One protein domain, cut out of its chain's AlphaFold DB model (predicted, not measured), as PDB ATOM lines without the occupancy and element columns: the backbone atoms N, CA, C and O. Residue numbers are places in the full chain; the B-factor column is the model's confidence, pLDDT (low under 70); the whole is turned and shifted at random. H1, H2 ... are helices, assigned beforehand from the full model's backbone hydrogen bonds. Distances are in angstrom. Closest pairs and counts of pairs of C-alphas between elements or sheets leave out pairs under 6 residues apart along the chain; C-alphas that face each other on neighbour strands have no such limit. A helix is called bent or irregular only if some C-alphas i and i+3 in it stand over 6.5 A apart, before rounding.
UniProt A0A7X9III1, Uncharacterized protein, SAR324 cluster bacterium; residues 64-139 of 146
ATOM      1  N   ARG A  64     -49.843  47.931  -5.326       55.44
ATOM      2  CA  ARG A  64     -49.702  47.954  -3.860       55.44
ATOM      3  C   ARG A  64     -50.288  49.218  -3.217       55.44
ATOM      4  O   ARG A  64     -50.453  49.236  -2.004       55.44
ATOM      5  N   PHE A  65     -50.618  50.240  -4.008       57.41
ATOM      6  CA  PHE A  65     -51.272  51.471  -3.559       57.41
ATOM      7  C   PHE A  65     -52.748  51.590  -3.995       57.41
ATOM      8  O   PHE A  65     -53.344  52.653  -3.834       57.41
ATOM      9  N   ALA A  66     -53.352  50.527  -4.544       56.91
ATOM     10  CA  ALA A  66     -54.786  50.488  -4.856       56.91
ATOM     11  C   ALA A  66     -55.661  50.372  -3.581       56.91
ATOM     12  O   ALA A  66     -55.148  50.186  -2.480       56.91
ATOM     13  N   ASP A  67     -56.994  50.460  -3.707       61.09
ATOM     14  CA  ASP A  67     -57.940  50.192  -2.602       61.09
ATOM     15  C   ASP A  67     -57.577  48.865  -1.899       61.09
ATOM     16  O   ASP A  67     -57.298  47.860  -2.554       61.09
ATOM     17  N   ILE A  68     -57.601  48.835  -0.563       58.97
ATOM     18  CA  ILE A  68     -57.269  47.670   0.273       58.97
ATOM     19  C   ILE A  68     -57.976  46.394  -0.214       58.97
ATOM     20  O   ILE A  68     -57.406  45.303  -0.154       58.97
ATOM     21  N   LYS A  69     -59.213  46.489  -0.720       62.88
ATOM     22  CA  LYS A  69     -59.923  45.324  -1.284       62.88
ATOM     23  C   LYS A  69     -59.312  44.825  -2.596       62.88
ATOM     24  O   LYS A  69     -59.246  43.613  -2.811       62.88
ATOM     25  N   GLU A  70     -58.872  45.734  -3.456       63.94
ATOM     26  CA  GLU A  70     -58.174  45.412  -4.701       63.94
ATOM     27  C   GLU A  70     -56.785  44.836  -4.416       63.94
ATOM     28  O   GLU A  70     -56.433  43.819  -5.010       63.94
ATOM     29  N   ILE A  71     -56.061  45.379  -3.429       63.78
ATOM     30  CA  ILE A  71     -54.777  44.838  -2.954       63.78
ATOM     31  C   ILE A  71     -54.925  43.369  -2.558       63.78
ATOM     32  O   ILE A  71     -54.190  42.530  -3.066       63.78
ATOM     33  N   HIS A  72     -55.902  43.015  -1.715       67.62
ATOM     34  CA  HIS A  72     -56.092  41.617  -1.303       67.62
ATOM     35  C   HIS A  72     -56.484  40.699  -2.468       67.62
ATOM     36  O   HIS A  72     -56.112  39.526  -2.492       67.62
ATOM     37  N   LYS A  73     -57.261  41.207  -3.429       73.81
ATOM     38  CA  LYS A  73     -57.661  40.442  -4.615       73.81
ATOM     39  C   LYS A  73     -56.471  40.187  -5.539       73.81
ATOM     40  O   LYS A  73     -56.367  39.094  -6.086       73.81
ATOM     41  N   ILE A  74     -55.603  41.178  -5.717       71.62
ATOM     42  CA  ILE A  74     -54.389  41.057  -6.526       71.62
ATOM     43  C   ILE A  74     -53.355  40.191  -5.803       71.62
ATOM     44  O   ILE A  74     -52.796  39.304  -6.433       71.62
ATOM     45  N   ALA A  75     -53.189  40.346  -4.487       71.94
ATOM     46  CA  ALA A  75     -52.319  39.499  -3.673       71.94
ATOM     47  C   ALA A  75     -52.678  38.014  -3.818       71.94
ATOM     48  O   ALA A  75     -51.814  37.221  -4.160       71.94
ATOM     49  N   ARG A  76     -53.969  37.649  -3.726       78.44
ATOM     50  CA  ARG A  76     -54.398  36.258  -3.972       78.44
ATOM     51  C   ARG A  76     -54.039  35.747  -5.364       78.44
ATOM     52  O   ARG A  76     -53.710  34.581  -5.504       78.44
ATOM     53  N   LYS A  77     -54.124  36.599  -6.389       81.12
ATOM     54  CA  LYS A  77     -53.737  36.222  -7.757       81.12
ATOM     55  C   LYS A  77     -52.228  36.068  -7.909       81.12
ATOM     56  O   LYS A  77     -51.788  35.270  -8.722       81.12
ATOM     57  N   ILE A  78     -51.443  36.836  -7.156       82.44
ATOM     58  CA  ILE A  78     -49.987  36.685  -7.104       82.44
ATOM     59  C   ILE A  78     -49.631  35.388  -6.374       82.44
ATOM     60  O   ILE A  78     -48.791  34.649  -6.868       82.44
ATOM     61  N   ASP A  79     -50.329  35.052  -5.285       82.44
ATOM     62  CA  ASP A  79     -50.126  33.809  -4.523       82.44
ATOM     63  C   ASP A  79     -50.394  32.531  -5.345       82.44
ATOM     64  O   ASP A  79     -49.913  31.457  -4.992       82.44
ATOM     65  N   GLU A  80     -51.131  32.628  -6.458       85.94
ATOM     66  CA  GLU A  80     -51.312  31.527  -7.419       85.94
ATOM     67  C   GLU A  80     -50.030  31.227  -8.226       85.94
ATOM     68  O   GLU A  80     -49.919  30.162  -8.837       85.94
ATOM     69  N   PHE A  81     -49.053  32.140  -8.232       83.00
ATOM     70  CA  PHE A  81     -47.760  31.959  -8.890       83.00
ATOM     71  C   PHE A  81     -46.787  31.247  -7.949       83.00
ATOM     72  O   PHE A  81     -46.784  31.514  -6.746       83.00
ATOM     73  N   PRO A  82     -45.932  30.353  -8.473       83.94
ATOM     74  CA  PRO A  82     -44.979  29.630  -7.648       83.94
ATOM     75  C   PRO A  82     -43.975  30.590  -7.007       83.94
ATOM     76  O   PRO A  82     -43.360  31.411  -7.684       83.94
ATOM     77  N   ILE A  83     -43.767  30.445  -5.699       85.81
ATOM     78  CA  ILE A  83     -42.636  31.072  -5.013       85.81
ATOM     79  C   ILE A  83     -41.447  30.124  -5.138       85.81
ATOM     80  O   ILE A  83     -41.509  28.978  -4.688       85.81
ATOM     81  N   HIS A  84     -40.346  30.604  -5.712       84.88
ATOM     82  CA  HIS A  84     -39.118  29.824  -5.921       84.88
ATOM     83  C   HIS A  84     -38.278  29.706  -4.640       84.88
ATOM     84  O   HIS A  84     -37.111  30.095  -4.588       84.88
ATOM     85  N   ILE A  85     -38.888  29.175  -3.576       75.12
ATOM     86  CA  ILE A  85     -38.231  28.939  -2.286       75.12
ATOM     87  C   ILE A  85     -37.146  27.870  -2.480       75.12
ATOM     88  O   ILE A  85     -37.443  26.738  -2.855       75.12
ATOM     89  N   GLY A  86     -35.886  28.232  -2.224       79.50
ATOM     90  CA  GLY A  86     -34.729  27.338  -2.356       79.50
ATOM     91  C   GLY A  86     -33.853  27.587  -3.587       79.50
ATOM     92  O   GLY A  86     -32.839  26.911  -3.741       79.50
ATOM     93  N   TRP A  87     -34.200  28.550  -4.446       87.62
ATOM     94  CA  TRP A  87     -33.231  29.085  -5.404       87.62
ATOM     95  C   TRP A  87     -32.165  29.889  -4.665       87.62
ATOM     96  O   TRP A  87     -32.467  30.580  -3.691       87.62
ATOM     97  N   ASP A  88     -30.919  29.798  -5.128       88.25
ATOM     98  CA  ASP A  88     -29.858  30.637  -4.587       88.25
ATOM     99  C   ASP A  88     -30.063  32.113  -4.975       88.25
ATOM    100  O   ASP A  88     -30.741  32.462  -5.950       88.25
ATOM    101  N   ARG A  89     -29.466  32.995  -4.174       87.81
ATOM    102  CA  ARG A  89     -29.570  34.448  -4.322       87.81
ATOM    103  C   ARG A  89     -29.127  34.944  -5.697       87.81
ATOM    104  O   ARG A  89     -29.729  35.877  -6.231       87.81
ATOM    105  N   GLU A  90     -28.079  34.351  -6.268       88.19
ATOM    106  CA  GLU A  90     -27.546  34.756  -7.573       88.19
ATOM    107  C   GLU A  90     -28.567  34.463  -8.676       88.19
ATOM    108  O   GLU A  90     -28.858  35.330  -9.504       88.19
ATOM    109  N   LYS A  91     -29.169  33.273  -8.638       89.62
ATOM    110  CA  LYS A  91     -30.205  32.842  -9.570       89.62
ATOM    111  C   LYS A  91     -31.459  33.704  -9.458       89.62
ATOM    112  O   LYS A  91     -31.964  34.167 -10.479       89.62
ATOM    113  N   LEU A  92     -31.924  33.986  -8.238       88.75
ATOM    114  CA  LEU A  92     -33.059  34.890  -8.006       88.75
ATOM    115  C   LEU A  92     -32.778  36.291  -8.558       88.75
ATOM    116  O   LEU A  92     -33.593  36.845  -9.291       88.75
ATOM    117  N   THR A  93     -31.603  36.845  -8.263       87.94
ATOM    118  CA  THR A  93     -31.223  38.193  -8.710       87.94
ATOM    119  C   THR A  93     -31.141  38.276 -10.235       87.94
ATOM    120  O   THR A  93     -31.687  39.211 -10.822       87.94
ATOM    121  N   LYS A  94     -30.526  37.284 -10.899       89.25
ATOM    122  CA  LYS A  94     -30.462  37.223 -12.370       89.25
ATOM    123  C   LYS A  94     -31.847  37.121 -13.000       89.25
ATOM    124  O   LYS A  94     -32.137  37.879 -13.925       89.25
ATOM    125  N   ALA A  95     -32.710  36.247 -12.481       89.62
ATOM    126  CA  ALA A  95     -34.076  36.094 -12.977       89.62
ATOM    127  C   ALA A  95     -34.879  37.399 -12.832       89.62
ATOM    128  O   ALA A  95     -35.531  37.833 -13.782       89.62
ATOM    129  N   ILE A  96     -34.764  38.079 -11.684       88.19
ATOM    130  CA  ILE A  96     -35.395  39.385 -11.439       88.19
ATOM    131  C   ILE A  96     -34.887  40.432 -12.432       88.19
ATOM    132  O   ILE A  96     -35.696  41.137 -13.034       88.19
ATOM    133  N   GLN A  97     -33.571  40.539 -12.628       87.56
ATOM    134  CA  GLN A  97     -32.976  41.508 -13.553       87.56
ATOM    135  C   GLN A  97     -33.415  41.262 -14.999       87.56
ATOM    136  O   GLN A  97     -33.838  42.198 -15.680       87.56
ATOM    137  N   LYS A  98     -33.364  40.005 -15.453       88.69
ATOM    138  CA  LYS A  98     -33.754  39.602 -16.808       88.69
ATOM    139  C   LYS A  98     -35.234  39.864 -17.060       88.69
ATOM    140  O   LYS A  98     -35.581  40.547 -18.022       88.69
ATOM    141  N   LEU A  99     -36.101  39.408 -16.159       88.31
ATOM    142  CA  LEU A  99     -37.540  39.612 -16.290       88.31
ATOM    143  C   LEU A  99     -37.909  41.097 -16.196       88.31
ATOM    144  O   LEU A  99     -38.740  41.568 -16.968       88.31
ATOM    145  N   SER A 100     -37.244  41.862 -15.324       86.62
ATOM    146  CA  SER A 100     -37.450  43.312 -15.233       86.62
ATOM    147  C   SER A 100     -37.029  44.035 -16.510       86.62
ATOM    148  O   SER A 100     -37.741  44.928 -16.967       86.62
ATOM    149  N   ALA A 101     -35.907  43.645 -17.120       85.38
ATOM    150  CA  ALA A 101     -35.463  44.200 -18.396       85.38
ATOM    151  C   ALA A 101     -36.448  43.879 -19.532       85.38
ATOM    152  O   ALA A 101     -36.785  44.767 -20.319       85.38
ATOM    153  N   THR A 102     -36.963  42.646 -19.587       86.62
ATOM    154  CA  THR A 102     -37.985  42.237 -20.562       86.62
ATOM    155  C   THR A 102     -39.288  43.011 -20.368       86.62
ATOM    156  O   THR A 102     -39.844  43.518 -21.339       86.62
ATOM    157  N   LEU A 103     -39.757  43.164 -19.127       85.88
ATOM    158  CA  LEU A 103     -40.947  43.955 -18.799       85.88
ATOM    159  C   LEU A 103     -40.777  45.420 -19.212       85.88
ATOM    160  O   LEU A 103     -41.618  45.951 -19.934       85.88
ATOM    161  N   ASN A 104     -39.652  46.039 -18.849       83.81
ATOM    162  CA  ASN A 104     -39.362  47.426 -19.211       83.81
ATOM    163  C   ASN A 104     -39.270  47.615 -20.738       83.81
ATOM    164  O   ASN A 104     -39.737  48.626 -21.255       83.81
ATOM    165  N   SER A 105     -38.728  46.631 -21.468       85.25
ATOM    166  CA  SER A 105     -38.662  46.646 -22.941       85.25
ATOM    167  C   SER A 105     -40.036  46.524 -23.612       85.25
ATOM    168  O   SER A 105     -40.185  46.913 -24.765       85.25
ATOM    169  N   ASN A 106     -41.039  46.008 -22.897       82.56
ATOM    170  CA  ASN A 106     -42.438  45.933 -23.332       82.56
ATOM    171  C   ASN A 106     -43.297  47.055 -22.715       82.56
ATOM    172  O   ASN A 106     -44.508  46.897 -22.569       82.56
ATOM    173  N   GLU A 107     -42.671  48.165 -22.305       80.00
ATOM    174  CA  GLU A 107     -43.329  49.330 -21.688       80.00
ATOM    175  C   GLU A 107     -44.098  49.006 -20.390       80.00
ATOM    176  O   GLU A 107     -44.939  49.779 -19.929       80.00
ATOM    177  N   VAL A 108     -43.795  47.871 -19.751       78.88
ATOM    178  CA  VAL A 108     -44.343  47.513 -18.443       78.88
ATOM    179  C   VAL A 108     -43.395  48.021 -17.374       78.88
ATOM    180  O   VAL A 108     -42.341  47.440 -17.115       78.88
ATOM    181  N   GLN A 109     -43.785  49.120 -16.739       70.75
ATOM    182  CA  GLN A 109     -42.965  49.756 -15.723       70.75
ATOM    183  C   GLN A 109     -42.839  48.855 -14.488       70.75
ATOM    184  O   GLN A 109     -43.815  48.506 -13.817       70.75
ATOM    185  N   THR A 110     -41.607  48.458 -14.191       69.69
ATOM    186  CA  THR A 110     -41.280  47.747 -12.955       69.69
ATOM    187  C   THR A 110     -41.138  48.741 -11.798       69.69
ATOM    188  O   THR A 110     -40.698  49.876 -11.979       69.69
ATOM    189  N   SER A 111     -41.580  48.346 -10.599       65.62
ATOM    190  CA  SER A 111     -41.595  49.229  -9.425       65.62
ATOM    191  C   SER A 111     -40.180  49.659  -9.029       65.62
ATOM    192  O   SER A 111     -39.238  48.869  -9.067       65.62
ATOM    193  N   LEU A 112     -40.042  50.900  -8.557       55.56
ATOM    194  CA  LEU A 112     -38.794  51.424  -7.987       55.56
ATOM    195  C   LEU A 112     -38.315  50.629  -6.761       55.56
ATOM    196  O   LEU A 112     -37.135  50.689  -6.424       55.56
ATOM    197  N   ALA A 113     -39.206  49.857  -6.129       55.72
ATOM    198  CA  ALA A 113     -38.907  49.009  -4.977       55.72
ATOM    199  C   ALA A 113     -37.840  47.927  -5.252       55.72
ATOM    200  O   ALA A 113     -37.326  47.329  -4.314       55.72
ATOM    201  N   PHE A 114     -37.480  47.684  -6.516       64.81
ATOM    202  CA  PHE A 114     -36.518  46.649  -6.909       64.81
ATOM    203  C   PHE A 114     -35.072  47.156  -7.048       64.81
ATOM    204  O   PHE A 114     -34.223  46.442  -7.572       64.81
ATOM    205  N   ARG A 115     -34.775  48.395  -6.634       59.06
ATOM    206  CA  ARG A 115     -33.481  49.046  -6.914       59.06
ATOM    207  C   ARG A 115     -32.310  48.636  -6.010       59.06
ATOM    208  O   ARG A 115     -31.190  48.968  -6.361       59.06
ATOM    209  N   ASN A 116     -32.545  47.880  -4.933       71.00
ATOM    210  CA  ASN A 116     -31.510  47.466  -3.970       71.00
ATOM    211  C   ASN A 116     -31.564  45.953  -3.693       71.00
ATOM    212  O   ASN A 116     -31.686  45.534  -2.541       71.00
ATOM    213  N   LEU A 117     -31.540  45.124  -4.743       76.69
ATOM    214  CA  LEU A 117     -31.673  43.662  -4.612       76.69
ATOM    215  C   LEU A 117     -30.594  43.061  -3.697       76.69
ATOM    216  O   LEU A 117     -30.865  42.110  -2.968       76.69
ATOM    217  N   GLU A 118     -29.394  43.648  -3.671       77.12
ATOM    218  CA  GLU A 118     -28.289  43.205  -2.820       77.12
ATOM    219  C   GLU A 118     -28.576  43.283  -1.313       77.12
ATOM    220  O   GLU A 118     -27.964  42.524  -0.563       77.12
ATOM    221  N   ASN A 119     -29.529  44.110  -0.874       78.00
ATOM    222  CA  ASN A 119     -29.850  44.317   0.546       78.00
ATOM    223  C   ASN A 119     -31.083  43.530   1.018       78.00
ATOM    224  O   ASN A 119     -31.437  43.586   2.193       78.00
ATOM    225  N   LEU A 120     -31.754  42.809   0.117       80.81
ATOM    226  CA  LEU A 120     -33.001  42.099   0.405       80.81
ATOM    227  C   LEU A 120     -32.755  40.672   0.905       80.81
ATOM    228  O   LEU A 120     -31.724  40.071   0.607       80.81
ATOM    229  N   THR A 121     -33.681  40.088   1.663       84.19
ATOM    230  CA  THR A 121     -33.564  38.664   2.021       84.19
ATOM    231  C   THR A 121     -33.864  37.777   0.808       84.19
ATOM    232  O   THR A 121     -34.507  38.209  -0.147       84.19
ATOM    233  N   ASP A 122     -33.435  36.514   0.821       84.25
ATOM    234  CA  ASP A 122     -33.735  35.592  -0.287       84.25
ATOM    235  C   ASP A 122     -35.252  35.365  -0.443       84.25
ATOM    236  O   ASP A 122     -35.757  35.184  -1.551       84.25
ATOM    237  N   THR A 123     -36.005  35.452   0.658       83.06
ATOM    238  CA  THR A 123     -37.474  35.422   0.649       83.06
ATOM    239  C   THR A 123     -38.065  36.663  -0.022       83.06
ATOM    240  O   THR A 123     -38.991  36.541  -0.827       83.06
ATOM    241  N   ASP A 124     -37.513  37.847   0.241       81.19
ATOM    242  CA  ASP A 124     -37.931  39.078  -0.439       81.19
ATOM    243  C   ASP A 124     -37.640  38.994  -1.942       81.19
ATOM    244  O   ASP A 124     -38.483  39.344  -2.763       81.19
ATOM    245  N   LEU A 125     -36.481  38.457  -2.332       84.69
ATOM    246  CA  LEU A 125     -36.148  38.241  -3.741       84.69
ATOM    247  C   LEU A 125     -37.119  37.254  -4.410       84.69
ATOM    248  O   LEU A 125     -37.615  37.525  -5.503       84.69
ATOM    249  N   ALA A 126     -37.458  36.145  -3.751       86.06
ATOM    250  CA  ALA A 126     -38.410  35.172  -4.287       86.06
ATOM    251  C   ALA A 126     -39.827  35.755  -4.454       86.06
ATOM    252  O   ALA A 126     -40.483  35.496  -5.463       86.06
ATOM    253  N   THR A 127     -40.289  36.576  -3.506       84.12
ATOM    254  CA  THR A 127     -41.601  37.247  -3.597       84.12
ATOM    255  C   THR A 127     -41.612  38.361  -4.647       84.12
ATOM    256  O   THR A 127     -42.606  38.547  -5.349       84.12
ATOM    257  N   ILE A 128     -40.493  39.068  -4.836       84.44
ATOM    258  CA  ILE A 128     -40.326  40.020  -5.942       84.44
ATOM    259  C   ILE A 128     -40.403  39.303  -7.289       84.44
ATOM    260  O   ILE A 128     -41.112  39.767  -8.183       84.44
ATOM    261  N   LEU A 129     -39.709  38.172  -7.438       87.50
ATOM    262  CA  LEU A 129     -39.748  37.384  -8.667       87.50
ATOM    263  C   LEU A 129     -41.178  36.923  -8.982       87.50
ATOM    264  O   LEU A 129     -41.645  37.125 -10.101       87.50
ATOM    265  N   GLN A 130     -41.901  36.417  -7.981       87.94
ATOM    266  CA  GLN A 130     -43.309  36.028  -8.101       87.94
ATOM    267  C   GLN A 130     -44.191  37.189  -8.606       87.94
ATOM    268  O   GLN A 130     -45.009  37.008  -9.512       87.94
ATOM    269  N   GLU A 131     -44.003  38.406  -8.080       85.06
ATOM    270  CA  GLU A 131     -44.742  39.586  -8.546       85.06
ATOM    271  C   GLU A 131     -44.410  39.941 -10.007       85.06
ATOM    272  O   GLU A 131     -45.304  40.297 -10.783       85.06
ATOM    273  N   LEU A 132     -43.140  39.847 -10.405       86.56
ATOM    274  CA  LEU A 132     -42.725  40.107 -11.785       86.56
ATOM    275  C   LEU A 132     -43.296  39.065 -12.752       86.56
ATOM    276  O   LEU A 132     -43.760  39.425 -13.834       86.56
ATOM    277  N   GLU A 133     -43.331  37.790 -12.360       87.88
ATOM    278  CA  GLU A 133     -43.943  36.724 -13.154       87.88
ATOM    279  C   GLU A 133     -45.449  36.932 -13.339       87.88
ATOM    280  O   GLU A 133     -45.974  36.698 -14.434       87.88
ATOM    281  N   PHE A 134     -46.141  37.412 -12.303       86.88
ATOM    282  CA  PHE A 134     -47.540  37.816 -12.410       86.88
ATOM    283  C   PHE A 134     -47.711  38.973 -13.401       86.88
ATOM    284  O   PHE A 134     -48.535  38.883 -14.314       86.88
ATOM    285  N   LYS A 135     -46.898  40.030 -13.304       84.00
ATOM    286  CA  LYS A 135     -46.961  41.164 -14.246       84.00
ATOM    287  C   LYS A 135     -46.681  40.741 -15.687       84.00
ATOM    288  O   LYS A 135     -47.374  41.204 -16.590       84.00
ATOM    289  N   ALA A 136     -45.726  39.837 -15.893       86.69
ATOM    290  CA  ALA A 136     -45.443  39.268 -17.206       86.69
ATOM    291  C   ALA A 136     -46.649  38.492 -17.756       86.69
ATOM    292  O   ALA A 136     -47.019  38.676 -18.914       86.69
ATOM    293  N   SER A 137     -47.330  37.709 -16.911       86.00
ATOM    294  CA  SER A 137     -48.526  36.956 -17.314       86.00
ATOM    295  C   SER A 137     -49.707  37.837 -17.727       86.00
ATOM    296  O   SER A 137     -50.435  37.476 -18.642       86.00
ATOM    297  N   LEU A 138     -49.880  39.018 -17.119       84.00
ATOM    298  CA  LEU A 138     -50.959  39.950 -17.484       84.00
ATOM    299  C   LEU A 138     -50.802  40.528 -18.897       84.00
ATOM    300  O   LEU A 138     -51.735  41.142 -19.418       84.00
ATOM    301  N   LYS A 139     -49.609  40.403 -19.479       82.06
ATOM    302  CA  LYS A 139     -49.228  40.976 -20.770       82.06
ATOM    303  C   LYS A 139     -48.772  39.910 -21.766       82.06
ATOM    304  O   LYS A 139     -48.231  40.273 -22.805       82.06
TER     305      LYS A 139
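This is residues 64 to 139 of the 146 residues of an uncharacterized protein of SAR324 cluster bacterium (UniProt A0A7X9III1). From the first printed residues the chain enters H1, which reaches away to one side of a pair of longer helices, H2 and H3, that lie side by side and run the same way. H1 meets this pair crosswise, near its own end, where it touches H3, and the long stretch of residues 106 to 121 runs back from the end of H2 to the start of H3. The printed part has 76 residues with three named helices, in the order H1, H2, H3, and no named strand; its class is all helix. The whole is compact, with a radius of gyration of the C-alphas of 12.3 A, and its C-alphas span 34 by 27 by 20 A along their three main axes.

Start with H1, residues 68 to 79, and look at its residues 77 to 78, which alone touch H3, residues 122 to 137. Of H3, residues 130 to 134 alone touch H1; the closest C-alphas of the two helices are those of Ile 78 and Phe 134, 6.0 A apart. The lines of H1 and H3 stand at 84 degrees, about perpendicular. Go on to H2, residues 89 to 105, which is apart from H1, though it follows it in the chain. H2 and H3 touch, with 17 pairs of C-alphas within 8 A, and the closest are those of Ile 96 and Leu 129, 5.5 A apart. Their lines stand at a shallow tilt of 28 degrees, and they run the same way. In the backbones of H1, H2 and H3 every O i to N i+4 pair is within hydrogen-bond range.

Find C-alpha 68 at (-57.269, 47.670, 0.273); from there H1 runs 16.3 A to C-alpha 79. Next find C-alpha 89 at (-29.570, 34.448, -4.322), where H2 begins; it is the longest helix by residues, with 17, and it measures 24.0 A to C-alpha 105. H3 begins at C-alpha 122 and runs 22.6 A to C-alpha 137 at (-48.526, 36.956, -17.314). None of the three is bent.

The two C-alphas farthest apart are those of Lys 69 and Glu 90, at 34.6 A. The printed part has no cut between residues 64 and 139. The link from H1 to H2, 9 residues, is short; the link from H2 to H3, 16 residues, is long. Look in the B-factor column for the model's confidence: the mean pLDDT of the printed part is 79.1, and residues 64 to 72 and 110 to 115 are under 70.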